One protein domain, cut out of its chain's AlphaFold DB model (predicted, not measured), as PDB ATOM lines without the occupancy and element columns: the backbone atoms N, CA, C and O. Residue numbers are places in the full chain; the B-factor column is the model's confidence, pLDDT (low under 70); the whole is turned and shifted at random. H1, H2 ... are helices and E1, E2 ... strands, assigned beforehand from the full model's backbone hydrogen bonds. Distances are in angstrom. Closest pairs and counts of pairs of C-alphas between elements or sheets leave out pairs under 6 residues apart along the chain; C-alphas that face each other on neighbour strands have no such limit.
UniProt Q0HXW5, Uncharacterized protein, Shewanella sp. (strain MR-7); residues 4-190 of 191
ATOM      1  N   GLN A   4      19.038  27.429 -26.920       95.69
ATOM      2  CA  GLN A   4      19.986  26.392 -27.308       95.69
ATOM      3  C   GLN A   4      19.590  25.830 -28.671       95.69
ATOM      4  O   GLN A   4      18.414  25.866 -29.044       95.69
ATOM      5  N   HIS A   5      20.570  25.313 -29.411       97.12
ATOM      6  CA  HIS A   5      20.335  24.672 -30.699       97.12
ATOM      7  C   HIS A   5      20.783  23.211 -30.695       97.12
ATOM      8  O   HIS A   5      21.741  22.838 -30.018       97.12
ATOM      9  N   ARG A   6      20.131  22.390 -31.520       97.56
ATOM     10  CA  ARG A   6      20.623  21.056 -31.893       97.56
ATOM     11  C   ARG A   6      20.472  20.860 -33.394       97.56
ATOM     12  O   ARG A   6      19.358  20.869 -33.903       97.56
ATOM     13  N   ILE A   7      21.586  20.681 -34.102       97.88
ATOM     14  CA  ILE A   7      21.569  20.477 -35.555       97.88
ATOM     15  C   ILE A   7      20.990  19.094 -35.867       97.88
ATOM     16  O   ILE A   7      21.366  18.109 -35.231       97.88
ATOM     17  N   LEU A   8      20.073  19.018 -36.832       97.19
ATOM     18  CA  LEU A   8      19.532  17.736 -37.284       97.19
ATOM     19  C   LEU A   8      20.598  16.966 -38.071       97.19
ATOM     20  O   LEU A   8      21.332  17.556 -38.860       97.19
ATOM     21  N   GLU A   9      20.631  15.639 -37.943       95.12
ATOM     22  CA  GLU A   9      21.579  14.788 -38.687       95.12
ATOM     23  C   GLU A   9      21.448  14.947 -40.211       95.12
ATOM     24  O   GLU A   9      22.435  14.909 -40.945       95.12
ATOM     25  N   SER A  10      20.227  15.203 -40.690       94.56
ATOM     26  CA  SER A  10      19.936  15.481 -42.099       94.56
ATOM     27  C   SER A  10      20.485  16.828 -42.587       94.56
ATOM     28  O   SER A  10      20.516  17.079 -43.794       94.56
ATOM     29  N   ASN A  11      20.880  17.717 -41.673       95.50
ATOM     30  CA  ASN A  11      21.248  19.106 -41.935       95.50
ATOM     31  C   ASN A  11      20.180  19.906 -42.717       95.50
ATOM     32  O   ASN A  11      20.503  20.902 -43.359       95.50
ATOM     33  N   LEU A  12      18.912  19.474 -42.677       96.38
ATOM     34  CA  LEU A  12      17.768  20.223 -43.226       96.38
ATOM     35  C   LEU A  12      17.396  21.434 -42.369       96.38
ATOM     36  O   LEU A  12      16.817  22.407 -42.847       96.38
ATOM     37  N   GLY A  13      17.756  21.367 -41.097       97.75
ATOM     38  CA  GLY A  13      17.376  22.342 -40.104       97.75
ATOM     39  C   GLY A  13      18.001  22.014 -38.763       97.75
ATOM     40  O   GLY A  13      18.992  21.279 -38.671       97.75
ATOM     41  N   PHE A  14      17.394  22.547 -37.719       98.38
ATOM     42  CA  PHE A  14      17.848  22.402 -36.348       98.38
ATOM     43  C   PHE A  14      16.672  22.551 -35.385       98.38
ATOM     44  O   PHE A  14      15.573  22.966 -35.747       98.38
ATOM     45  N   GLU A  15      16.898  22.167 -34.141       98.31
ATOM     46  CA  GLU A  15      15.970  22.397 -33.048       98.31
ATOM     47  C   GLU A  15      16.349  23.660 -32.299       98.31
ATOM     48  O   GLU A  15      17.532  23.896 -32.061       98.31
ATOM     49  N   ILE A  16      15.339  24.412 -31.880       98.31
ATOM     50  CA  ILE A  16      15.462  25.540 -30.964       98.31
ATOM     51  C   ILE A  16      14.862  25.115 -29.633       98.31
ATOM     52  O   ILE A  16      13.725  24.643 -29.591       98.31
ATOM     53  N   TRP A  17      15.622  25.310 -28.560       97.94
ATOM     54  CA  TRP A  17      15.231  24.979 -27.196       97.94
ATOM     55  C   TRP A  17      15.321  26.205 -26.295       97.94
ATOM     56  O   TRP A  17      16.262  26.988 -26.404       97.94
ATOM     57  N   GLY A  18      14.367  26.360 -25.383       96.69
ATOM     58  CA  GLY A  18      14.374  27.429 -24.385       96.69
ATOM     59  C   GLY A  18      13.382  27.163 -23.259       96.69
ATOM     60  O   GLY A  18      12.495  26.320 -23.382       96.69
ATOM     61  N   ASP A  19      13.532  27.879 -22.148       95.81
ATOM     62  CA  ASP A  19      12.512  27.896 -21.099       95.81
ATOM     63  C   ASP A  19      11.275  28.706 -21.534       95.81
ATOM     64  O   ASP A  19      11.261  29.367 -22.580       95.81
ATOM     65  N   PHE A  20      10.214  28.658 -20.723       95.75
ATOM     66  CA  PHE A  20       8.970  29.378 -21.014       95.75
ATOM     67  C   PHE A  20       9.217  30.874 -21.246       95.75
ATOM     68  O   PHE A  20       8.743  31.423 -22.237       95.75
ATOM     69  N   GLY A  21       9.975  31.527 -20.357       96.00
ATOM     70  CA  GLY A  21      10.234  32.966 -20.437       96.00
ATOM     71  C   GLY A  21      10.974  33.349 -21.718       96.00
ATOM     72  O   GLY A  21      10.569  34.277 -22.414       96.00
ATOM     73  N   THR A  22      12.005  32.588 -22.083       96.50
ATOM     74  CA  THR A  22      12.791  32.818 -23.297       96.50
ATOM     75  C   THR A  22      11.950  32.662 -24.556       96.50
ATOM     76  O   THR A  22      12.024  33.513 -25.442       96.50
ATOM     77  N   LEU A  23      11.151  31.597 -24.660       97.62
ATOM     78  CA  LEU A  23      10.311  31.381 -25.838       97.62
ATOM     79  C   LEU A  23       9.152  32.380 -25.906       97.62
ATOM     80  O   LEU A  23       8.793  32.842 -26.987       97.62
ATOM     81  N   TYR A  24       8.593  32.765 -24.763       96.94
ATOM     82  CA  TYR A  24       7.570  33.800 -24.694       96.94
ATOM     83  C   TYR A  24       8.100  35.160 -25.174       96.94
ATOM     84  O   TYR A  24       7.453  35.819 -25.993       96.94
ATOM     85  N   ASP A  25       9.299  35.550 -24.733       96.44
ATOM     86  CA  ASP A  25       9.972  36.774 -25.178       96.44
ATOM     87  C   ASP A  25      10.337  36.722 -26.666       96.44
ATOM     88  O   ASP A  25      10.115  37.697 -27.385       96.44
ATOM     89  N   LEU A  26      10.832  35.578 -27.152       97.00
ATOM     90  CA  LEU A  26      11.122  35.383 -28.572       97.00
ATOM     91  C   LEU A  26       9.857  35.550 -29.421       97.00
ATOM     92  O   LEU A  26       9.876  36.266 -30.419       97.00
ATOM     93  N   ARG A  27       8.739  34.938 -29.011       96.44
ATOM     94  CA  ARG A  27       7.454  35.092 -29.702       96.44
ATOM     95  C   ARG A  27       7.022  36.555 -29.764       96.44
ATOM     96  O   ARG A  27       6.562  36.994 -30.813       96.44
ATOM     97  N   LYS A  28       7.143  37.294 -28.657       95.00
ATOM     98  CA  LYS A  28       6.808  38.725 -28.623       95.00
ATOM     99  C   LYS A  28       7.661  39.528 -29.592       95.00
ATOM    100  O   LYS A  28       7.107  40.295 -30.363       95.00
ATOM    101  N   LEU A  29       8.975  39.305 -29.594       94.50
ATOM    102  CA  LEU A  29       9.884  39.975 -30.522       94.50
ATOM    103  C   LEU A  29       9.480  39.739 -31.988       94.50
ATOM    104  O   LEU A  29       9.501  40.675 -32.781       94.50
ATOM    105  N   VAL A  30       9.102  38.504 -32.338       94.19
ATOM    106  CA  VAL A  30       8.660  38.154 -33.699       94.19
ATOM    107  C   VAL A  30       7.358  38.873 -34.068       94.19
ATOM    108  O   VAL A  30       7.280  39.450 -35.148       94.19
ATOM    109  N   LEU A  31       6.359  38.884 -33.177       92.62
ATOM    110  CA  LEU A  31       5.085  39.578 -33.419       92.62
ATOM    111  C   LEU A  31       5.266  41.098 -33.527       92.62
ATOM    112  O   LEU A  31       4.751  41.714 -34.456       92.62
ATOM    113  N   ASP A  32       6.059  41.688 -32.629       91.06
ATOM    114  CA  ASP A  32       6.377  43.118 -32.637       91.06
ATOM    115  C   ASP A  32       7.006  43.548 -33.976       91.06
ATOM    116  O   ASP A  32       6.802  44.681 -34.420       91.06
ATOM    117  N   ALA A  33       7.777  42.670 -34.627       88.50
ATOM    118  CA  ALA A  33       8.391  42.963 -35.918       88.50
ATOM    119  C   ALA A  33       7.356  43.077 -37.050       88.50
ATOM    120  O   ALA A  33       7.465  43.997 -37.861       88.50
ATOM    121  N   GLY A  34       6.348  42.197 -37.072       83.62
ATOM    122  CA  GLY A  34       5.260  42.224 -38.059       83.62
ATOM    123  C   GLY A  34       4.335  43.438 -37.920       83.62
ATOM    124  O   GLY A  34       3.759  43.898 -38.895       83.62
ATOM    125  N   GLU A  35       4.237  44.025 -36.724       83.12
ATOM    126  CA  GLU A  35       3.470  45.261 -36.494       83.12
ATOM    127  C   GLU A  35       4.269  46.541 -36.805       83.12
ATOM    128  O   GLU A  35       3.731  47.649 -36.743       83.12
ATOM    129  N   SER A  36       5.574  46.433 -37.083       78.56
ATOM    130  CA  SER A  36       6.473  47.595 -37.047       78.56
ATOM    131  C   SER A  36       6.621  48.352 -38.369       78.56
ATOM    132  O   SER A  36       6.990  49.529 -38.323       78.56
ATOM    133  N   ASN A  37       6.354  47.742 -39.531       79.81
ATOM    134  CA  ASN A  37       6.361  48.436 -40.826       79.81
ATOM    135  C   ASN A  37       5.609  47.666 -41.929       79.81
ATOM    136  O   ASN A  37       5.202  46.535 -41.728       79.81
ATOM    137  N   SER A  38       5.458  48.279 -43.111       81.25
ATOM    138  CA  SER A  38       4.736  47.703 -44.259       81.25
ATOM    139  C   SER A  38       5.554  46.741 -45.132       81.25
ATOM    140  O   SER A  38       5.068  46.317 -46.175       81.25
ATOM    141  N   LEU A  39       6.822  46.480 -44.802       83.56
ATOM    142  CA  LEU A  39       7.664  45.523 -45.531       83.56
ATOM    143  C   LEU A  39       7.481  44.096 -45.013       83.56
ATOM    144  O   LEU A  39       7.862  43.166 -45.720       83.56
ATOM    145  N   VAL A  40       6.946  43.943 -43.803       83.19
ATOM    146  CA  VAL A  40       6.667  42.664 -43.149       83.19
ATOM    147  C   VAL A  40       5.162  42.585 -42.935       83.19
ATOM    148  O   VAL A  40       4.568  43.526 -42.416       83.19
ATOM    149  N   ASP A  41       4.551  41.489 -43.362       81.25
ATOM    150  CA  ASP A  41       3.123  41.270 -43.178       81.25
ATOM    151  C   ASP A  41       2.861  40.729 -41.767       81.25
ATOM    152  O   ASP A  41       3.490  39.770 -41.309       81.25
ATOM    153  N   TYR A  42       1.900  41.337 -41.074       74.38
ATOM    154  CA  TYR A  42       1.462  40.906 -39.753       74.38
ATOM    155  C   TYR A  42       0.894  39.483 -39.762       74.38
ATOM    156  O   TYR A  42       1.053  38.753 -38.787       74.38
ATOM    157  N   GLU A  43       0.260  39.052 -40.852       81.19
ATOM    158  CA  GLU A  43      -0.266  37.684 -40.997       81.19
ATOM    159  C   GLU A  43       0.652  36.781 -41.838       81.19
ATOM    160  O   GLU A  43       0.285  35.658 -42.186       81.19
ATOM    161  N   GLY A  44       1.870  37.248 -42.123       83.31
ATOM    162  CA  GLY A  44       2.812  36.601 -43.025       83.31
ATOM    163  C   GLY A  44       3.618  35.434 -42.436       83.31
ATOM    164  O   GLY A  44       3.307  34.823 -41.410       83.31
ATOM    165  N   ILE A  45       4.733  35.132 -43.095       89.00
ATOM    166  CA  ILE A  45       5.701  34.070 -42.804       89.00
ATOM    167  C   ILE A  45       6.205  34.148 -41.355       89.00
ATOM    168  O   ILE A  45       6.418  33.111 -40.713       89.00
ATOM    169  N   THR A  46       6.395  35.354 -40.810       91.12
ATOM    170  CA  THR A  46       6.850  35.545 -39.418       91.12
ATOM    171  C   THR A  46       5.802  35.100 -38.388       91.12
ATOM    172  O   THR A  46       6.159  34.570 -37.331       91.12
ATOM    173  N   THR A  47       4.511  35.175 -38.719       89.94
ATOM    174  CA  THR A  47       3.420  34.708 -37.850       89.94
ATOM    175  C   THR A  47       3.385  33.189 -37.719       89.94
ATOM    176  O   THR A  47       3.104  32.671 -36.633       89.94
ATOM    177  N   GLY A  48       3.803  32.453 -38.754       91.69
ATOM    178  CA  GLY A  48       4.039  31.008 -38.659       91.69
ATOM    179  C   GLY A  48       5.091  30.645 -37.599       91.69
ATOM    180  O   GLY A  48       4.900  29.705 -36.816       91.69
ATOM    181  N   LEU A  49       6.170  31.430 -37.498       95.31
ATOM    182  CA  LEU A  49       7.191  31.255 -36.459       95.31
ATOM    183  C   LEU A  49       6.636  31.584 -35.068       95.31
ATOM    184  O   LEU A  49       6.782  30.782 -34.146       95.31
ATOM    185  N   ALA A  50       5.942  32.714 -34.915       96.19
ATOM    186  CA  ALA A  50       5.321  33.099 -33.647       96.19
ATOM    187  C   ALA A  50       4.303  32.055 -33.147       96.19
ATOM    188  O   ALA A  50       4.232  31.771 -31.945       96.19
ATOM    189  N   TYR A  51       3.534  31.458 -34.061       95.94
ATOM    190  CA  TYR A  51       2.622  30.358 -33.758       95.94
ATOM    191  C   TYR A  51       3.382  29.113 -33.292       95.94
ATOM    192  O   TYR A  51       3.040  28.537 -32.258       95.94
ATOM    193  N   THR A  52       4.436  28.722 -34.005       96.81
ATOM    194  CA  THR A  52       5.248  27.548 -33.657       96.81
ATOM    195  C   THR A  52       5.897  27.717 -32.282       96.81
ATOM    196  O   THR A  52       5.777  26.837 -31.432       96.81
ATOM    197  N   ILE A  53       6.479  28.885 -31.995       97.75
ATOM    198  CA  ILE A  53       7.058  29.185 -30.678       97.75
ATOM    199  C   ILE A  53       5.995  29.080 -29.576       97.75
ATOM    200  O   ILE A  53       6.251  28.487 -28.528       97.75
ATOM    201  N   ARG A  54       4.781  29.600 -29.824       97.69
ATOM    202  CA  ARG A  54       3.658  29.466 -28.884       97.69
ATOM    203  C   ARG A  54       3.358  28.009 -28.570       97.69
ATOM    204  O   ARG A  54       3.300  27.625 -27.407       97.69
ATOM    205  N   LYS A  55       3.180  27.196 -29.611       98.12
ATOM    206  CA  LYS A  55       2.859  25.776 -29.457       98.12
ATOM    207  C   LYS A  55       3.988  25.013 -28.759       98.12
ATOM    208  O   LYS A  55       3.696  24.084 -28.008       98.12
ATOM    209  N   ALA A  56       5.242  25.436 -28.931       97.31
ATOM    210  CA  ALA A  56       6.384  24.872 -28.221       97.31
ATOM    211  C   ALA A  56       6.275  25.073 -26.705       97.31
ATOM    212  O   ALA A  56       6.229  24.082 -25.978       97.31
ATOM    213  N   TYR A  57       6.166  26.319 -26.224       96.38
ATOM    214  CA  TYR A  57       6.085  26.578 -24.780       96.38
ATOM    215  C   TYR A  57       4.746  26.151 -24.150       96.38
ATOM    216  O   TYR A  57       4.654  26.025 -22.934       96.38
ATOM    217  N   GLU A  58       3.710  25.902 -24.959       96.00
ATOM    218  CA  GLU A  58       2.464  25.236 -24.541       96.00
ATOM    219  C   GLU A  58       2.612  23.706 -24.426       96.00
ATOM    220  O   GLU A  58       1.643  23.013 -24.120       96.00
ATOM    221  N   GLY A  59       3.801  23.157 -24.693       91.81
ATOM    222  CA  GLY A  59       4.083  21.728 -24.578       91.81
ATOM    223  C   GLY A  59       3.558  20.871 -25.728       91.81
ATOM    224  O   GLY A  59       3.479  19.658 -25.589       91.81
ATOM    225  N   SER A  60       3.203  21.468 -26.870       94.62
ATOM    226  CA  SER A  60       2.690  20.719 -28.032       94.62
ATOM    227  C   SER A  60       3.787  20.031 -28.860       94.62
ATOM    228  O   SER A  60       3.462  19.292 -29.786       94.62
ATOM    229  N   PHE A  61       5.064  20.299 -28.572       94.19
ATOM    230  CA  PHE A  61       6.212  19.733 -29.288       94.19
ATOM    231  C   PHE A  61       7.116  18.939 -28.339       94.19
ATOM    232  O   PHE A  61       6.660  17.980 -27.724       94.19
ATOM    233  N   LYS A  62       8.401  19.295 -28.235       95.50
ATOM    234  CA  LYS A  62       9.355  18.598 -27.374       95.50
ATOM    235  C   LYS A  62       9.428  19.274 -26.014       95.50
ATOM    236  O   LYS A  62       9.333  20.497 -25.917       95.50
ATOM    237  N   GLN A  63       9.639  18.470 -24.984       95.81
ATOM    238  CA  GLN A  63       9.879  18.922 -23.623       95.81
ATOM    239  C   GLN A  63      11.055  18.146 -23.051       95.81
ATOM    240  O   GLN A  63      11.181  16.946 -23.294       95.81
ATOM    241  N   ASP A  64      11.898  18.837 -22.299       94.50
ATOM    242  CA  ASP A  64      12.994  18.238 -21.552       94.50
ATOM    243  C   ASP A  64      13.157  18.966 -20.212       94.50
ATOM    244  O   ASP A  64      12.617  20.056 -20.011       94.50
ATOM    245  N   THR A  65      13.875  18.367 -19.268       92.88
ATOM    246  CA  THR A  65      14.219  19.009 -17.998       92.88
ATOM    247  C   THR A  65      15.724  19.032 -17.843       92.88
ATOM    248  O   THR A  65      16.371  17.989 -17.785       92.88
ATOM    249  N   ILE A  66      16.281  20.233 -17.720       90.00
ATOM    250  CA  ILE A  66      17.711  20.423 -17.504       90.00
ATOM    251  C   ILE A  66      17.975  20.867 -16.070       90.00
ATOM    252  O   ILE A  66      17.159  21.552 -15.452       90.00
ATOM    253  N   ARG A  67      19.147  20.505 -15.548       90.25
ATOM    254  CA  ARG A  67      19.634  21.020 -14.270       90.25
ATOM    255  C   ARG A  67      20.476  22.269 -14.508       90.25
ATOM    256  O   ARG A  67      21.461  22.208 -15.242       90.25
ATOM    257  N   VAL A  68      20.115  23.375 -13.868       85.25
ATOM    258  CA  VAL A  68      20.879  24.628 -13.879       85.25
ATOM    259  C   VAL A  68      21.223  24.980 -12.438       85.25
ATOM    260  O   VAL A  68      20.377  25.430 -11.673       85.25
ATOM    261  N   GLY A  69      22.475  24.724 -12.049       87.62
ATOM    262  CA  GLY A  69      22.876  24.790 -10.642       87.62
ATOM    263  C   GLY A  69      22.138  23.731  -9.820       87.62
ATOM    264  O   GLY A  69      22.287  22.533 -10.078       87.62
ATOM    265  N   ASP A  70      21.333  24.175  -8.858       90.19
ATOM    266  CA  ASP A  70      20.496  23.306  -8.023       90.19
ATOM    267  C   ASP A  70      19.033  23.237  -8.473       90.19
ATOM    268  O   ASP A  70      18.283  22.394  -7.980       90.19
ATOM    269  N   ASP A  71      18.649  24.049  -9.458       88.94
ATOM    270  CA  ASP A  71      17.284  24.104  -9.965       88.94
ATOM    271  C   ASP A  71      17.085  23.165 -11.160       88.94
ATOM    272  O   ASP A  71      17.961  22.991 -12.015       88.94
ATOM    273  N   MET A  72      15.890  22.579 -11.238       92.19
ATOM    274  CA  MET A  72      15.418  21.842 -12.408       92.19
ATOM    275  C   MET A  72      14.531  22.765 -13.238       92.19
ATOM    276  O   MET A  72      13.501  23.238 -12.762       92.19
ATOM    277  N   ILE A  73      14.925  23.016 -14.483       92.25
ATOM    278  CA  ILE A  73      14.226  23.921 -15.394       92.25
ATOM    279  C   ILE A  73      13.650  23.110 -16.550       92.25
ATOM    280  O   ILE A  73      14.369  22.384 -17.239       92.25
ATOM    281  N   THR A  74      12.348  23.260 -16.789       94.31
ATOM    282  CA  THR A  74      11.694  22.705 -17.976       94.31
ATOM    283  C   THR A  74      12.072  23.522 -19.207       94.31
ATOM    284  O   THR A  74      11.881  24.740 -19.242       94.31
ATOM    285  N   GLN A  75      12.561  22.839 -20.234       95.81
ATOM    286  CA  GLN A  75      12.798  23.393 -21.556       95.81
ATOM    287  C   GLN A  75      11.804  22.842 -22.565       95.81
ATOM    288  O   GLN A  75      11.353  21.699 -22.482       95.81
ATOM    289  N   TYR A  76      11.498  23.672 -23.549       97.81
ATOM    290  CA  TYR A  76      10.593  23.369 -24.638       97.81
ATOM    291  C   TYR A  76      11.357  23.488 -25.949       97.81
ATOM    292  O   TYR A  76      12.110  24.444 -26.147       97.81
ATOM    293  N   GLY A  77      11.162  22.512 -26.828       97.00
ATOM    294  CA  GLY A  77      11.891  22.382 -28.080       97.00
ATOM    295  C   GLY A  77      10.965  22.290 -29.282       97.00
ATOM    296  O   GLY A  77       9.923  21.634 -29.229       97.00
ATOM    297  N   PHE A  78      11.364  22.902 -30.389       98.00
ATOM    298  CA  PHE A  78      10.697  22.762 -31.683       98.00
ATOM    299  C   PHE A  78      11.719  22.739 -32.819       98.00
ATOM    300  O   PHE A  78      12.830  23.246 -32.674       98.00
ATOM    301  N   GLN A  79      11.358  22.106 -33.934       98.00
ATOM    302  CA  GLN A  79      12.210  22.003 -35.119       98.00
ATOM    303  C   GLN A  79      11.906  23.134 -36.098       98.00
ATOM    304  O   GLN A  79      10.747  23.510 -36.271       98.00
ATOM    305  N   VAL A  80      12.949  23.645 -36.744       97.75
ATOM    306  CA  VAL A  80      12.868  24.616 -37.837       97.75
ATOM    307  C   VAL A  80      13.771  24.185 -38.986       97.75
ATOM    308  O   VAL A  80      14.816  23.572 -38.768       97.75
ATOM    309  N   GLU A  81      13.381  24.522 -40.211       97.62
ATOM    310  CA  GLU A  81      14.208  24.349 -41.408       97.62
ATOM    311  C   GLU A  81      15.082  25.584 -41.641       97.62
ATOM    312  O   GLU A  81      14.666  26.707 -41.348       97.62
ATOM    313  N   TRP A  82      16.283  25.395 -42.201       98.12
ATOM    314  CA  TRP A  82      17.244  26.488 -42.385       98.12
ATOM    315  C   TRP A  82      16.677  27.643 -43.208       98.12
ATOM    316  O   TRP A  82      16.688  28.782 -42.754       98.12
ATOM    317  N   ILE A  83      16.177  27.364 -44.412       97.81
ATOM    318  CA  ILE A  83      15.778  28.425 -45.347       97.81
ATOM    319  C   ILE A  83      14.601  29.249 -44.799       97.81
ATOM    320  O   ILE A  83      14.763  30.465 -44.689       97.81
ATOM    321  N   PRO A  84      13.461  28.653 -44.390       97.44
ATOM    322  CA  PRO A  84      12.350  29.426 -43.839       97.44
ATOM    323  C   PRO A  84      12.754  30.228 -42.601       97.44
ATOM    324  O   PRO A  84      12.413  31.404 -42.497       97.44
ATOM    325  N   PHE A  85      13.530  29.628 -41.694       98.19
ATOM    326  CA  PHE A  85      13.926  30.293 -40.457       98.19
ATOM    327  C   PHE A  85      14.859  31.485 -40.696       98.19
ATOM    328  O   PHE A  85      14.658  32.546 -40.106       98.19
ATOM    329  N   LEU A  86      15.853  31.361 -41.583       98.31
ATOM    330  CA  LEU A  86      16.749  32.479 -41.894       98.31
ATOM    331  C   LEU A  86      15.995  33.638 -42.562       98.31
ATOM    332  O   LEU A  86      16.228  34.793 -42.204       98.31
ATOM    333  N   ILE A  87      15.043  33.346 -43.458       97.81
ATOM    334  CA  ILE A  87      14.162  34.368 -44.047       97.81
ATOM    335  C   ILE A  87      13.290  35.032 -42.975       97.81
ATOM    336  O   ILE A  87      13.191  36.257 -42.946       97.81
ATOM    337  N   GLN A  88      12.721  34.265 -42.042       97.12
ATOM    338  CA  GLN A  88      11.963  34.818 -40.914       97.12
ATOM    339  C   GLN A  88      12.816  35.748 -40.044       97.12
ATOM    340  O   GLN A  88      12.347  36.816 -39.665       97.12
ATOM    341  N   VAL A  89      14.074  35.401 -39.760       97.12
ATOM    342  CA  VAL A  89      14.996  36.264 -38.996       97.12
ATOM    343  C   VAL A  89      15.307  37.561 -39.753       97.12
ATOM    344  O   VAL A  89      15.291  38.640 -39.154       97.12
ATOM    345  N   ILE A  90      15.536  37.484 -41.068       96.81
ATOM    346  CA  ILE A  90      15.738  38.661 -41.932       96.81
ATOM    347  C   ILE A  90      14.511  39.575 -41.895       96.81
ATOM    348  O   ILE A  90      14.655  40.795 -41.778       96.81
ATOM    349  N   LEU A  91      13.307  39.001 -41.956       95.62
ATOM    350  CA  LEU A  91      12.053  39.745 -41.852       95.62
ATOM    351  C   LEU A  91      11.887  40.373 -40.469       95.62
ATOM    352  O   LEU A  91      11.582  41.556 -40.388       95.62
ATOM    353  N   VAL A  92      12.190  39.650 -39.386       95.19
ATOM    354  CA  VAL A  92      12.165  40.203 -38.022       95.19
ATOM    355  C   VAL A  92      13.087  41.420 -37.915       95.19
ATOM    356  O   VAL A  92      12.681  42.470 -37.415       95.19
ATOM    357  N   ARG A  93      14.316  41.335 -38.440       94.62
ATOM    358  CA  ARG A  93      15.225  42.487 -38.455       94.62
ATOM    359  C   ARG A  93      14.732  43.618 -39.354       94.62
ATOM    360  O   ARG A  93      14.823  44.785 -38.970       94.62
ATOM    361  N   THR A  94      14.188  43.289 -40.522       93.62
ATOM    362  CA  THR A  94      13.611  44.266 -41.454       93.62
ATOM    363  C   THR A  94      12.434  45.000 -40.817       93.62
ATOM    364  O   THR A  94      12.366  46.223 -40.937       93.62
ATOM    365  N   GLY A  95      11.578  44.310 -40.057       91.06
ATOM    366  CA  GLY A  95      10.472  44.873 -39.274       91.06
ATOM    367  C   GLY A  95      10.919  46.020 -38.365       91.06
ATOM    368  O   GLY A  95      10.296  47.082 -38.304       91.06
ATOM    369  N   PHE A  96      12.089  45.876 -37.747       91.00
ATOM    370  CA  PHE A  96      12.647  46.877 -36.841       91.00
ATOM    371  C   PHE A  96      13.546  47.938 -37.494       91.00
ATOM    372  O   PHE A  96      14.072  48.796 -36.789       91.00
ATOM    373  N   SER A  97      13.712  47.936 -38.819       86.00
ATOM    374  CA  SER A  97      14.615  48.874 -39.512       86.00
ATOM    375  C   SER A  97      14.162  50.342 -39.479       86.00
ATOM    376  O   SER A  97      14.996  51.244 -39.523       86.00
ATOM    377  N   VAL A  98      12.852  50.596 -39.370       73.38
ATOM    378  CA  VAL A  98      12.262  51.950 -39.464       73.38
ATOM    379  C   VAL A  98      11.883  52.523 -38.092       73.38
ATOM    380  O   VAL A  98      11.763  53.738 -37.922       73.38
ATOM    381  N   ARG A  99      11.713  51.665 -37.081       76.12
ATOM    382  CA  ARG A  99      11.218  52.043 -35.755       76.12
ATOM    383  C   ARG A  99      12.349  52.123 -34.735       76.12
ATOM    384  O   ARG A  99      13.199  51.243 -34.643       76.12
ATOM    385  N   ALA A 100      12.299  53.138 -33.873       79.56
ATOM    386  CA  ALA A 100      13.171  53.193 -32.707       79.56
ATOM    387  C   ALA A 100      12.850  52.043 -31.734       79.56
ATOM    388  O   ALA A 100      11.813  52.041 -31.068       79.56
ATOM    389  N   LEU A 101      13.762  51.076 -31.643       87.19
ATOM    390  CA  LEU A 101      13.700  49.999 -30.658       87.19
ATOM    391  C   LEU A 101      13.934  50.522 -29.243       87.19
ATOM    392  O   LEU A 101      14.887  51.275 -29.001       87.19
ATOM    393  N   ASN A 102      13.132  50.049 -28.286       90.62
ATOM    394  CA  ASN A 102      13.464  50.223 -26.876       90.62
ATOM    395  C   ASN A 102      14.684  49.350 -26.494       90.62
ATOM    396  O   ASN A 102      15.105  48.466 -27.244       90.62
ATOM    397  N   LYS A 103      15.282  49.601 -25.321       93.94
ATOM    398  CA  LYS A 103      16.506  48.897 -24.887       93.94
ATOM    399  C   LYS A 103      16.318  47.379 -24.788       93.94
ATOM    400  O   LYS A 103      17.236  46.642 -25.142       93.94
ATOM    401  N   LEU A 104      15.148  46.929 -24.335       92.06
ATOM    402  CA  LEU A 104      14.829  45.509 -24.204       92.06
ATOM    403  C   LEU A 104      14.726  44.849 -25.584       92.06
ATOM    404  O   LEU A 104      15.449  43.892 -25.839       92.06
ATOM    405  N   GLN A 105      13.932  45.414 -26.496       91.69
ATOM    406  CA  GLN A 105      13.779  44.906 -27.865       91.69
ATOM    407  C   GLN A 105      15.117  44.868 -28.609       91.69
ATOM    408  O   GLN A 105      15.432  43.885 -29.269       91.69
ATOM    409  N   ARG A 106      15.956  45.903 -28.457       94.06
ATOM    410  CA  ARG A 106      17.304  45.918 -29.043       94.06
ATOM    411  C   ARG A 106      18.179  44.794 -28.490       94.06
ATOM    412  O   ARG A 106      18.871  44.137 -29.256       94.06
ATOM    413  N   SER A 107      18.143  44.569 -27.177       95.56
ATOM    414  CA  SER A 107      18.883  43.471 -26.550       95.56
ATOM    415  C   SER A 107      18.385  42.103 -27.017       95.56
ATOM    416  O   SER A 107      19.199  41.209 -27.220       95.56
ATOM    417  N   GLN A 108      17.073  41.929 -27.176       95.50
ATOM    418  CA  GLN A 108      16.464  40.680 -27.638       95.50
ATOM    419  C   GLN A 108      16.770  40.414 -29.119       95.50
ATOM    420  O   GLN A 108      17.100  39.285 -29.470       95.50
ATOM    421  N   LEU A 109      16.735  41.446 -29.970       95.44
ATOM    422  CA  LEU A 109      17.107  41.335 -31.381       95.44
ATOM    423  C   LEU A 109      18.576  40.936 -31.540       95.44
ATOM    424  O   LEU A 109      18.855  39.952 -32.212       95.44
ATOM    425  N   LEU A 110      19.494  41.630 -30.861       95.88
ATOM    426  CA  LEU A 110      20.922  41.283 -30.883       95.88
ATOM    427  C   LEU A 110      21.175  39.869 -30.348       95.88
ATOM    428  O   LEU A 110      22.036  39.154 -30.852       95.88
ATOM    429  N   TYR A 111      20.416  39.449 -29.333       97.44
ATOM    430  CA  TYR A 111      20.493  38.089 -28.817       97.44
ATOM    431  C   TYR A 111      20.047  37.051 -29.858       97.44
ATOM    432  O   TYR A 111      20.717  36.034 -30.020       97.44
ATOM    433  N   LEU A 112      18.942  37.301 -30.571       97.62
ATOM    434  CA  LEU A 112      18.485  36.439 -31.663       97.62
ATOM    435  C   LEU A 112      19.533  36.364 -32.779       97.62
ATOM    436  O   LEU A 112      19.851  35.269 -33.221       97.62
ATOM    437  N   GLU A 113      20.103  37.495 -33.197       97.12
ATOM    438  CA  GLU A 113      21.159  37.532 -34.218       97.12
ATOM    439  C   GLU A 113      22.369  36.697 -33.807       97.12
ATOM    440  O   GLU A 113      22.784  35.805 -34.542       97.12
ATOM    441  N   HIS A 114      22.859  36.900 -32.584       98.00
ATOM    442  CA  HIS A 114      23.960  36.109 -32.053       98.00
ATOM    443  C   HIS A 114      23.622  34.612 -31.991       98.00
ATOM    444  O   HIS A 114      24.444  33.776 -32.361       98.00
ATOM    445  N   PHE A 115      22.404  34.255 -31.563       98.38
ATOM    446  CA  PHE A 115      21.936  32.868 -31.562       98.38
ATOM    447  C   PHE A 115      21.964  32.258 -32.972       98.38
ATOM    448  O   PHE A 115      22.382  31.112 -33.140       98.38
ATOM    449  N   VAL A 116      21.552  33.012 -33.990       98.19
ATOM    450  CA  VAL A 116      21.598  32.569 -35.387       98.19
ATOM    451  C   VAL A 116      23.037  32.386 -35.853       98.19
ATOM    452  O   VAL A 116      23.354  31.334 -36.401       98.19
ATOM    453  N   GLU A 117      23.922  33.342 -35.572       98.38
ATOM    454  CA  GLU A 117      25.340  33.268 -35.936       98.38
ATOM    455  C   GLU A 117      26.014  32.015 -35.369       98.38
ATOM    456  O   GLU A 117      26.613  31.240 -36.119       98.38
ATOM    457  N   ILE A 118      25.881  31.759 -34.061       98.19
ATOM    458  CA  ILE A 118      26.493  30.570 -33.448       98.19
ATOM    459  C   ILE A 118      25.893  29.276 -34.005       98.19
ATOM    460  O   ILE A 118      26.603  28.287 -34.160       98.19
ATOM    461  N   THR A 119      24.600  29.277 -34.339       98.31
ATOM    462  CA  THR A 119      23.903  28.100 -34.869       98.31
ATOM    463  C   THR A 119      24.347  27.800 -36.302       98.31
ATOM    464  O   THR A 119      24.645  26.647 -36.622       98.31
ATOM    465  N   ILE A 120      24.480  28.829 -37.148       98.31
ATOM    466  CA  ILE A 120      25.043  28.700 -38.497       98.31
ATOM    467  C   ILE A 120      26.492  28.233 -38.408       98.31
ATOM    468  O   ILE A 120      26.851  27.289 -39.102       98.31
ATOM    469  N   ASN A 121      27.319  28.832 -37.548       97.94
ATOM    470  CA  ASN A 121      28.727  28.453 -37.432       97.94
ATOM    471  C   ASN A 121      28.902  26.985 -36.999       97.94
ATOM    472  O   ASN A 121      29.765  26.284 -37.525       97.94
ATOM    473  N   THR A 122      28.043  26.475 -36.107       97.69
ATOM    474  CA  THR A 122      28.052  25.054 -35.721       97.69
ATOM    475  C   THR A 122      27.728  24.122 -36.900       97.69
ATOM    476  O   THR A 122      28.315  23.044 -37.009       97.69
ATOM    477  N   ALA A 123      26.811  24.501 -37.796       96.69
ATOM    478  CA  ALA A 123      26.381  23.646 -38.912       96.69
ATOM    479  C   ALA A 123      27.187  23.842 -40.216       96.69
ATOM    480  O   ALA A 123      27.396  22.884 -40.968       96.69
ATOM    481  N   PHE A 124      27.664  25.062 -40.466       96.81
ATOM    482  CA  PHE A 124      28.246  25.537 -41.724       96.81
ATOM    483  C   PHE A 124      29.506  26.381 -41.482       96.81
ATOM    484  O   PHE A 124      29.658  27.447 -42.068       96.81
ATOM    485  N   SER A 125      30.424  25.926 -40.629       95.25
ATOM    486  CA  SER A 125      31.618  26.700 -40.243       95.25
ATOM    487  C   SER A 125      32.452  27.233 -41.417       95.25
ATOM    488  O   SER A 125      32.978  28.339 -41.338       95.25
ATOM    489  N   ILE A 126      32.552  26.477 -42.516       94.50
ATOM    490  CA  ILE A 126      33.285  26.884 -43.729       94.50
ATOM    491  C   ILE A 126      32.547  28.008 -44.474       94.50
ATOM    492  O   ILE A 126      33.160  29.000 -44.853       94.50
ATOM    493  N   GLU A 127      31.230  27.875 -44.643       94.88
ATOM    494  CA  GLU A 127      30.386  28.820 -45.392       94.88
ATOM    495  C   GLU A 127      29.854  29.970 -44.519       94.88
ATOM    496  O   GLU A 127      29.145  30.844 -45.014       94.88
ATOM    497  N   PHE A 128      30.176  29.987 -43.220       97.12
ATOM    498  CA  PHE A 128      29.600  30.895 -42.226       97.12
ATOM    499  C   PHE A 128      29.628  32.359 -42.678       97.12
ATOM    500  O   PHE A 128      28.585  33.007 -42.729       97.12
ATOM    501  N   ALA A 129      30.808  32.861 -43.053       97.56
ATOM    502  CA  ALA A 129      30.976  34.258 -43.444       97.56
ATOM    503  C   ALA A 129      30.144  34.619 -44.685       97.56
ATOM    504  O   ALA A 129      29.535  35.687 -44.730       97.56
ATOM    505  N   GLU A 130      30.078  33.716 -45.663       97.44
ATOM    506  CA  GLU A 130      29.296  33.928 -46.879       97.44
ATOM    507  C   GLU A 130      27.793  33.895 -46.578       97.44
ATOM    508  O   GLU A 130      27.059  34.749 -47.065       97.44
ATOM    509  N   ILE A 131      27.315  32.973 -45.734       97.88
ATOM    510  CA  ILE A 131      25.899  32.917 -45.332       97.88
ATOM    511  C   ILE A 131      25.488  34.224 -44.648       97.88
ATOM    512  O   ILE A 131      24.481  34.813 -45.043       97.88
ATOM    513  N   ILE A 132      26.268  34.697 -43.669       98.19
ATOM    514  CA  ILE A 132      25.988  35.959 -42.969       98.19
ATOM    515  C   ILE A 132      25.968  37.126 -43.958       98.19
ATOM    516  O   ILE A 132      24.987  37.869 -44.000       98.19
ATOM    517  N   PHE A 133      26.978  37.229 -44.826       97.38
ATOM    518  CA  PHE A 133      27.017  38.255 -45.866       97.38
ATOM    519  C   PHE A 133      25.759  38.224 -46.749       97.38
ATOM    520  O   PHE A 133      25.141  39.261 -46.989       97.38
ATOM    521  N   ARG A 134      25.325  37.040 -47.207       97.19
ATOM    522  CA  ARG A 134      24.112  36.904 -48.028       97.19
ATOM    523  C   ARG A 134      22.848  37.283 -47.271       97.19
ATOM    524  O   ARG A 134      21.979  37.895 -47.881       97.19
ATOM    525  N   MET A 135      22.743  36.967 -45.982       97.44
ATOM    526  CA  MET A 135      21.607  37.391 -45.159       97.44
ATOM    527  C   MET A 135      21.529  38.916 -45.035       97.44
ATOM    528  O   MET A 135      20.448  39.482 -45.188       97.44
ATOM    529  N   GLU A 136      22.659  39.593 -44.816       96.00
ATOM    530  CA  GLU A 136      22.709  41.057 -44.711       96.00
ATOM    531  C   GLU A 136      22.238  41.752 -45.994       96.00
ATOM    532  O   GLU A 136      21.523  42.752 -45.927       96.00
ATOM    533  N   GLN A 137      22.572  41.197 -47.167       95.81
ATOM    534  CA  GLN A 137      22.115  41.737 -48.455       95.81
ATOM    535  C   GLN A 137      20.589  41.673 -48.633       95.81
ATOM    536  O   GLN A 137      20.052  42.360 -49.497       95.81
ATOM    537  N   LEU A 138      19.878  40.851 -47.855       95.75
ATOM    538  CA  LEU A 138      18.422  40.705 -47.953       95.75
ATOM    539  C   LEU A 138      17.649  41.678 -47.053       95.75
ATOM    540  O   LEU A 138      16.423  41.755 -47.156       95.75
ATOM    541  N   LEU A 139      18.333  42.427 -46.183       93.81
ATOM    542  CA  LEU A 139      17.688  43.395 -45.299       93.81
ATOM    543  C   LEU A 139      16.954  44.477 -46.102       93.81
ATOM    544  O   LEU A 139      17.501  45.070 -47.031       93.81
ATOM    545  N   GLY A 140      15.705  44.760 -45.722       91.31
ATOM    546  CA  GLY A 140      14.878  45.773 -46.387       91.31
ATOM    547  C   GLY A 140      14.142  45.287 -47.641       91.31
ATOM    548  O   GLY A 140      13.378  46.055 -48.227       91.31
ATOM    549  N   ILE A 141      14.321  44.029 -48.056       93.31
ATOM    550  CA  ILE A 141      13.476  43.422 -49.090       93.31
ATOM    551  C   ILE A 141      12.104  43.106 -48.483       93.31
ATOM    552  O   ILE A 141      12.015  42.546 -47.395       93.31
ATOM    553  N   SER A 142      11.035  43.470 -49.197       92.56
ATOM    554  CA  SER A 142       9.663  43.208 -48.759       92.56
ATOM    555  C   SER A 142       9.350  41.715 -48.722       92.56
ATOM    556  O   SER A 142       9.808  40.943 -49.571       92.56
ATOM    557  N   GLU A 143       8.500  41.336 -47.779       93.81
ATOM    558  CA  GLU A 143       8.086  39.961 -47.558       93.81
ATOM    559  C   GLU A 143       7.506  39.304 -48.806       93.81
ATOM    560  O   GLU A 143       7.981  38.236 -49.175       93.81
ATOM    561  N   ASP A 144       6.612  39.975 -49.539       93.12
ATOM    562  CA  ASP A 144       6.023  39.451 -50.784       93.12
ATOM    563  C   ASP A 144       7.073  38.943 -51.782       93.12
ATOM    564  O   ASP A 144       6.903  37.912 -52.436       93.12
ATOM    565  N   LYS A 145       8.200  39.659 -51.898       93.50
ATOM    566  CA  LYS A 145       9.276  39.289 -52.823       93.50
ATOM    567  C   LYS A 145      10.004  38.043 -52.342       93.50
ATOM    568  O   LYS A 145      10.286  37.168 -53.158       93.50
ATOM    569  N   LEU A 146      10.291  37.954 -51.045       95.19
ATOM    570  CA  LEU A 146      10.948  36.787 -50.455       95.19
ATOM    571  C   LEU A 146      10.017  35.563 -50.479       95.19
ATOM    572  O   LEU A 146      10.441  34.480 -50.880       95.19
ATOM    573  N   ALA A 147       8.742  35.757 -50.137       93.94
ATOM    574  CA  ALA A 147       7.698  34.740 -50.129       93.94
ATOM    575  C   ALA A 147       7.494  34.111 -51.510       93.94
ATOM    576  O   ALA A 147       7.448  32.890 -51.624       93.94
ATOM    577  N   SER A 148       7.467  34.929 -52.573       94.06
ATOM    578  CA  SER A 148       7.187  34.477 -53.948       94.06
ATOM    579  C   SER A 148       8.125  33.390 -54.490       94.06
ATOM    580  O   SER A 148       7.790  32.710 -55.458       94.06
ATOM    581  N   ILE A 149       9.306  33.228 -53.889       94.69
ATOM    582  CA  ILE A 149      10.317  32.254 -54.309       94.69
ATOM    583  C   ILE A 149      10.674  31.246 -53.215       94.69
ATOM    584  O   ILE A 149      11.369  30.274 -53.521       94.69
ATOM    585  N   LEU A 150      10.206  31.442 -51.978       95.62
ATOM    586  CA  LEU A 150      10.584  30.650 -50.808       95.62
ATOM    587  C   LEU A 150      10.401  29.147 -51.044       95.62
ATOM    588  O   LEU A 150      11.375  28.399 -50.938       95.62
ATOM    589  N   ASP A 151       9.205  28.734 -51.460       95.44
ATOM    590  CA  ASP A 151       8.842  27.321 -51.625       95.44
ATOM    591  C   ASP A 151       9.790  26.587 -52.578       95.44
ATOM    592  O   ASP A 151      10.306  25.523 -52.251       95.44
ATOM    593  N   SER A 152      10.126  27.202 -53.715       94.88
ATOM    594  CA  SER A 152      11.038  26.588 -54.689       94.88
ATOM    595  C   SER A 152      12.460  26.368 -54.147       94.88
ATOM    596  O   SER A 152      13.137  25.419 -54.543       94.88
ATOM    597  N   ARG A 153      12.937  27.232 -53.236       95.88
ATOM    598  CA  ARG A 153      14.269  27.094 -52.621       95.88
ATOM    599  C   ARG A 153      14.242  26.050 -51.514       95.88
ATOM    600  O   ARG A 153      15.200  25.286 -51.394       95.88
ATOM    601  N   VAL A 154      13.154  26.007 -50.746       96.62
ATOM    602  CA  VAL A 154      12.910  24.976 -49.731       96.62
ATOM    603  C   VAL A 154      12.856  23.600 -50.386       96.62
ATOM    604  O   VAL A 154      13.597  22.710 -49.979       96.62
ATOM    605  N   GLU A 155      12.061  23.437 -51.444       96.56
ATOM    606  CA  GLU A 155      11.933  22.174 -52.176       96.56
ATOM    607  C   GLU A 155      13.286  21.698 -52.720       96.56
ATOM    608  O   GLU A 155      13.686  20.554 -52.489       96.56
ATOM    609  N   TYR A 156      14.042  22.596 -53.364       96.38
ATOM    610  CA  TYR A 156      15.374  22.278 -53.873       96.38
ATOM    611  C   TYR A 156      16.319  21.820 -52.755       96.38
ATOM    612  O   TYR A 156      16.924  20.754 -52.858       96.38
ATOM    613  N   PHE A 157      16.425  22.587 -51.663       96.81
ATOM    614  CA  PHE A 157      17.302  22.260 -50.533       96.81
ATOM    615  C   PHE A 157      16.921  20.937 -49.861       96.81
ATOM    616  O   PHE A 157      17.789  20.141 -49.477       96.81
ATOM    617  N   SER A 158      15.619  20.672 -49.772       95.75
ATOM    618  CA  SER A 158      15.076  19.434 -49.234       95.75
ATOM    619  C   SER A 158      15.444  18.217 -50.080       95.75
ATOM    620  O   SER A 158      15.735  17.160 -49.517       95.75
ATOM    621  N   GLY A 159      15.562  18.368 -51.401       95.50
ATOM    622  CA  GLY A 159      16.012  17.309 -52.311       95.50
ATOM    623  C   GLY A 159      17.521  17.011 -52.297       95.50
ATOM    624  O   GLY A 159      17.946  15.989 -52.837       95.50
ATOM    625  N   LEU A 160      18.354  17.867 -51.695       95.69
ATOM    626  CA  LEU A 160      19.813  17.695 -51.691       95.69
ATOM    627  C   LEU A 160      20.291  16.599 -50.725       95.69
ATOM    628  O   LEU A 160      19.659  16.294 -49.721       95.69
ATOM    629  N   SER A 161      21.483  16.049 -50.970       96.06
ATOM    630  CA  SER A 161      22.176  15.235 -49.964       96.06
ATOM    631  C   SER A 161      22.690  16.107 -48.811       96.06
ATOM    632  O   SER A 161      22.914  17.306 -48.980       96.06
ATOM    633  N   VAL A 162      22.953  15.505 -47.646       94.88
ATOM    634  CA  VAL A 162      23.496  16.215 -46.466       94.88
ATOM    635  C   VAL A 162      24.767  17.002 -46.807       94.88
ATOM    636  O   VAL A 162      24.916  18.144 -46.381       94.88
ATOM    637  N   GLN A 163      25.660  16.413 -47.611       93.31
ATOM    638  CA  GLN A 163      26.882  17.077 -48.064       93.31
ATOM    639  C   GLN A 163      26.567  18.304 -48.931       93.31
ATOM    640  O   GLN A 163      27.024  19.398 -48.619       93.31
ATOM    641  N   LYS A 164      25.713  18.158 -49.953       94.62
ATOM    642  CA  LYS A 164      25.342  19.283 -50.823       94.62
ATOM    643  C   LYS A 164      24.623  20.397 -50.061       94.62
ATOM    644  O   LYS A 164      24.854  21.565 -50.346       94.62
ATOM    645  N   ARG A 165      23.804  20.073 -49.052       95.12
ATOM    646  CA  ARG A 165      23.177  21.088 -48.183       95.12
ATOM    647  C   ARG A 165      24.219  21.966 -47.487       95.12
ATOM    648  O   ARG A 165      24.017  23.173 -47.400       95.12
ATOM    649  N   ARG A 166      25.333  21.380 -47.028       92.31
ATOM    650  CA  ARG A 166      26.439  22.113 -46.381       92.31
ATOM    651  C   ARG A 166      27.154  23.079 -47.322       92.31
ATOM    652  O   ARG A 166      27.619  24.110 -46.864       92.31
ATOM    653  N   GLU A 167      27.207  22.748 -48.606       92.44
ATOM    654  CA  GLU A 167      27.918  23.520 -49.633       92.44
ATOM    655  C   GLU A 167      27.027  24.578 -50.308       92.44
ATOM    656  O   GLU A 167      27.527  25.544 -50.871       92.44
ATOM    657  N   GLN A 168      25.702  24.396 -50.299       94.19
ATOM    658  CA  GLN A 168      24.798  25.193 -51.139       94.19
ATOM    659  C   GLN A 168      23.920  26.188 -50.381       94.19
ATOM    660  O   GLN A 168      23.281  27.023 -51.025       94.19
ATOM    661  N   LEU A 169      23.880  26.144 -49.042       95.88
ATOM    662  CA  LEU A 169      23.015  27.039 -48.266       95.88
ATOM    663  C   LEU A 169      23.302  28.516 -48.576       95.88
ATOM    664  O   LEU A 169      22.368  29.274 -48.823       95.88
ATOM    665  N   ALA A 170      24.575  28.913 -48.640       95.81
ATOM    666  CA  ALA A 170      24.962  30.295 -48.909       95.81
ATOM    667  C   ALA A 170      24.437  30.800 -50.265       95.81
ATOM    668  O   ALA A 170      23.817  31.862 -50.352       95.81
ATOM    669  N   ILE A 171      24.609  29.998 -51.321       94.75
ATOM    670  CA  ILE A 171      24.130  30.321 -52.672       94.75
ATOM    671  C   ILE A 171      22.597  30.402 -52.695       94.75
ATOM    672  O   ILE A 171      22.037  31.301 -53.328       94.75
ATOM    673  N   LEU A 172      21.912  29.499 -51.987       95.94
ATOM    674  CA  LEU A 172      20.452  29.491 -51.909       95.94
ATOM    675  C   LEU A 172      19.907  30.730 -51.205       95.94
ATOM    676  O   LEU A 172      19.011  31.366 -51.760       95.94
ATOM    677  N   ILE A 173      20.477  31.119 -50.060       97.19
ATOM    678  CA  ILE A 173      20.126  32.375 -49.382       97.19
ATOM    679  C   ILE A 173      20.413  33.566 -50.301       97.19
ATOM    680  O   ILE A 173      19.539  34.399 -50.520       97.19
ATOM    681  N   GLY A 174      21.581  33.602 -50.947       95.00
ATOM    682  CA  GLY A 174      21.917  34.652 -51.910       95.00
ATOM    683  C   GLY A 174      20.909  34.777 -53.056       95.00
ATOM    684  O   GLY A 174      20.614  35.887 -53.492       95.00
ATOM    685  N   SER A 175      20.322  33.664 -53.504       95.81
ATOM    686  CA  SER A 175      19.349  33.645 -54.601       95.81
ATOM    687  C   SER A 175      18.013  34.333 -54.300       95.81
ATOM    688  O   SER A 175      17.227  34.543 -55.231       95.81
ATOM    689  N   PHE A 176      17.750  34.682 -53.035       96.06
ATOM    690  CA  PHE A 176      16.583  35.482 -52.663       96.06
ATOM    691  C   PHE A 176      16.711  36.944 -53.084       96.06
ATOM    692  O   PHE A 176      15.709  37.625 -53.306       96.06
ATOM    693  N   HIS A 177      17.939  37.433 -53.243       93.94
ATOM    694  CA  HIS A 177      18.167  38.795 -53.679       93.94
ATOM    695  C   HIS A 177      17.833  38.924 -55.178       93.94
ATOM    696  O   HIS A 177      18.358  38.141 -55.979       93.94
ATOM    697  N   PRO A 178      17.051  39.934 -55.609       87.19
ATOM    698  CA  PRO A 178      16.661  40.111 -57.011       87.19
ATOM    699  C   PRO A 178      17.839  40.072 -57.998       87.19
ATOM    700  O   PRO A 178      17.780  39.384 -59.013       87.19
ATOM    701  N   SER A 179      18.958  40.727 -57.667       87.62
ATOM    702  CA  SER A 179      20.160  40.749 -58.521       87.62
ATOM    703  C   SER A 179      20.893  39.403 -58.626       87.62
ATOM    704  O   SER A 179      21.708  39.208 -59.526       87.62
ATOM    705  N   TYR A 180      20.617  38.464 -57.721       86.12
ATOM    706  CA  TYR A 180      21.288  37.166 -57.631       86.12
ATOM    707  C   TYR A 180      20.356  35.990 -57.943       86.12
ATOM    708  O   TYR A 180      20.758  34.839 -57.795       86.12
ATOM    709  N   GLN A 181      19.145  36.237 -58.453       80.56
ATOM    710  CA  GLN A 181      18.213  35.163 -58.826       80.56
ATOM    711  C   GLN A 181      18.809  34.178 -59.845       80.56
ATOM    712  O   GLN A 181      18.542  32.980 -59.784       80.56
ATOM    713  N   HIS A 182      19.693  34.657 -60.725       84.81
ATOM    714  CA  HIS A 182      20.422  33.831 -61.690       84.81
ATOM    715  C   HIS A 182      21.323  32.761 -61.038       84.81
ATOM    716  O   HIS A 182      21.673  31.780 -61.696       84.81
ATOM    717  N   LEU A 183      21.708  32.920 -59.761       82.75
ATOM    718  CA  LEU A 183      22.450  31.898 -59.016       82.75
ATOM    719  C   LEU A 183      21.629  30.612 -58.883       82.75
ATOM    720  O   LEU A 183      22.173  29.523 -59.051       82.75
ATOM    721  N   PHE A 184      20.316  30.727 -58.661       85.00
ATOM    722  CA  PHE A 184      19.434  29.564 -58.563       85.00
ATOM    723  C   PHE A 184      19.329  28.822 -59.898       85.00
ATOM    724  O   PHE A 184      19.415  27.599 -59.940       85.00
ATOM    725  N   SER A 185      19.242  29.551 -61.014       84.38
ATOM    726  CA  SER A 185      19.237  28.943 -62.349       84.38
ATOM    727  C   SER A 185      20.500  28.118 -62.621       84.38
ATOM    728  O   SER A 185      20.406  27.067 -63.244       84.38
ATOM    729  N   LYS A 186      21.670  28.541 -62.119       80.88
ATOM    730  CA  LYS A 186      22.916  27.759 -62.219       80.88
ATOM    731  C   LYS A 186      22.887  26.486 -61.367       80.88
ATOM    732  O   LYS A 186      23.433  25.475 -61.788       80.88
ATOM    733  N   LEU A 187      22.250  26.533 -60.197       82.62
ATOM    734  CA  LEU A 187      22.100  25.378 -59.305       82.62
ATOM    735  C   LEU A 187      21.156  24.306 -59.870       82.62
ATOM    736  O   LEU A 187      21.397  23.115 -59.676       82.62
ATOM    737  N   VAL A 188      20.086  24.724 -60.553       79.88
ATOM    738  CA  VAL A 188      19.070  23.819 -61.122       79.88
ATOM    739  C   VAL A 188      19.430  23.368 -62.543       79.88
ATOM    740  O   VAL A 188      19.148  22.235 -62.914       79.88
ATOM    741  N   GLY A 189      20.068  24.232 -63.337       64.44
ATOM    742  CA  GLY A 189      20.427  23.970 -64.737       64.44
ATOM    743  C   GLY A 189      21.785  23.294 -64.957       64.44
ATOM    744  O   GLY A 189      22.159  23.075 -66.103       64.44
ATOM    745  N   GLY A 190      22.536  22.992 -63.895       54.31
ATOM    746  CA  GLY A 190      23.810  22.269 -63.958       54.31
ATOM    747  C   GLY A 190      23.642  20.748 -64.031       54.31
ATOM    748  O   GLY A 190      24.124  20.051 -63.137       54.31
TER     749      GLY A 190
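This is residues 4 to 190 of the 191 residues of an uncharacterized protein of Shewanella sp. (strain MR-7) (UniProt Q0HXW5). A curled, strongly twisted sheet of four strands makes a wall with H1, H2 and H4 over one face and the other face bare; H3 runs through the middle of the domain, H5, H6 and H7 lie beyond it, and H8 packs on H7 at the far end. At the opposite end the tip of the hairpin of E3 and E4, residues 67 to 72, sticks out. The 187 printed residues include eight named helices and four named strands, along the chain E1 E2 H1 H2 E3 E4 H3 H4 H5 H6 H7 H8. The antiparallel sheet has the order E1 E2 E4 E3, and the class is mixed, helices and strands. The whole is compact, with a radius of gyration of the C-alphas of 16.6 A and spans of 55 by 38 by 27 A.

E1, residues 4 to 7, and E2, residues 13 to 18, form a hairpin, with N 6 and O 15 within hydrogen-bond range at 3.1 A. E4, residues 71 to 81, is antiparallel to E2, N 16 and O 78 at 2.9 A, and forms a hairpin with E3, residues 62 to 68, N 66 and O 73 at 2.9 A. H1, residues 20 to 34, H2, residues 45 to 57, and H4, residues 103 to 124, are on the same face, two layers of helices and sheet. E2, H1, H2 and E3 make a split strand-helix-strand unit, two strands running the same way with E4 between them; its crossover is right-handed. H1 and H2, a helical hairpin, touch at a shallow tilt of 15 degrees, closest at the C-alphas of Arg 27 and Ala 50, 4.9 A. The hub, H3, residues 82 to 95, only grazes the sheet and touches H1, H2, H5, residues 128 to 136, and H6, residues 143 to 159; it only just touches H5, with 3 pairs of C-alphas within 8 A. H7, residues 162 to 174, touches H5 with residues 169 to 174 alone, closest at the C-alphas of Ile 131 and Ala 170, 4.5 A. H8, residues 178 to 189, forms a helical hairpin with H7. Every O i to N i+4 pair is within hydrogen-bond range in H1, H3, H4 and H5, against 8 of 9 in H2, 10 of 13 in H6, 7 of 9 in H7 and 4 of 8 in H8.

E1 begins at C-alpha 4, (19.986, 26.392, -27.308), and H8 ends at C-alpha 189, (20.427, 23.970, -64.737). From first to last C-alpha E4 measures 31.6 A and H4 31.1 A.

The two C-alphas farthest apart, of Asp 70 and Gly 189, are 56.7 A apart. The printed part has no cut and no long link. Residues 189 to 190 have pLDDT under 70.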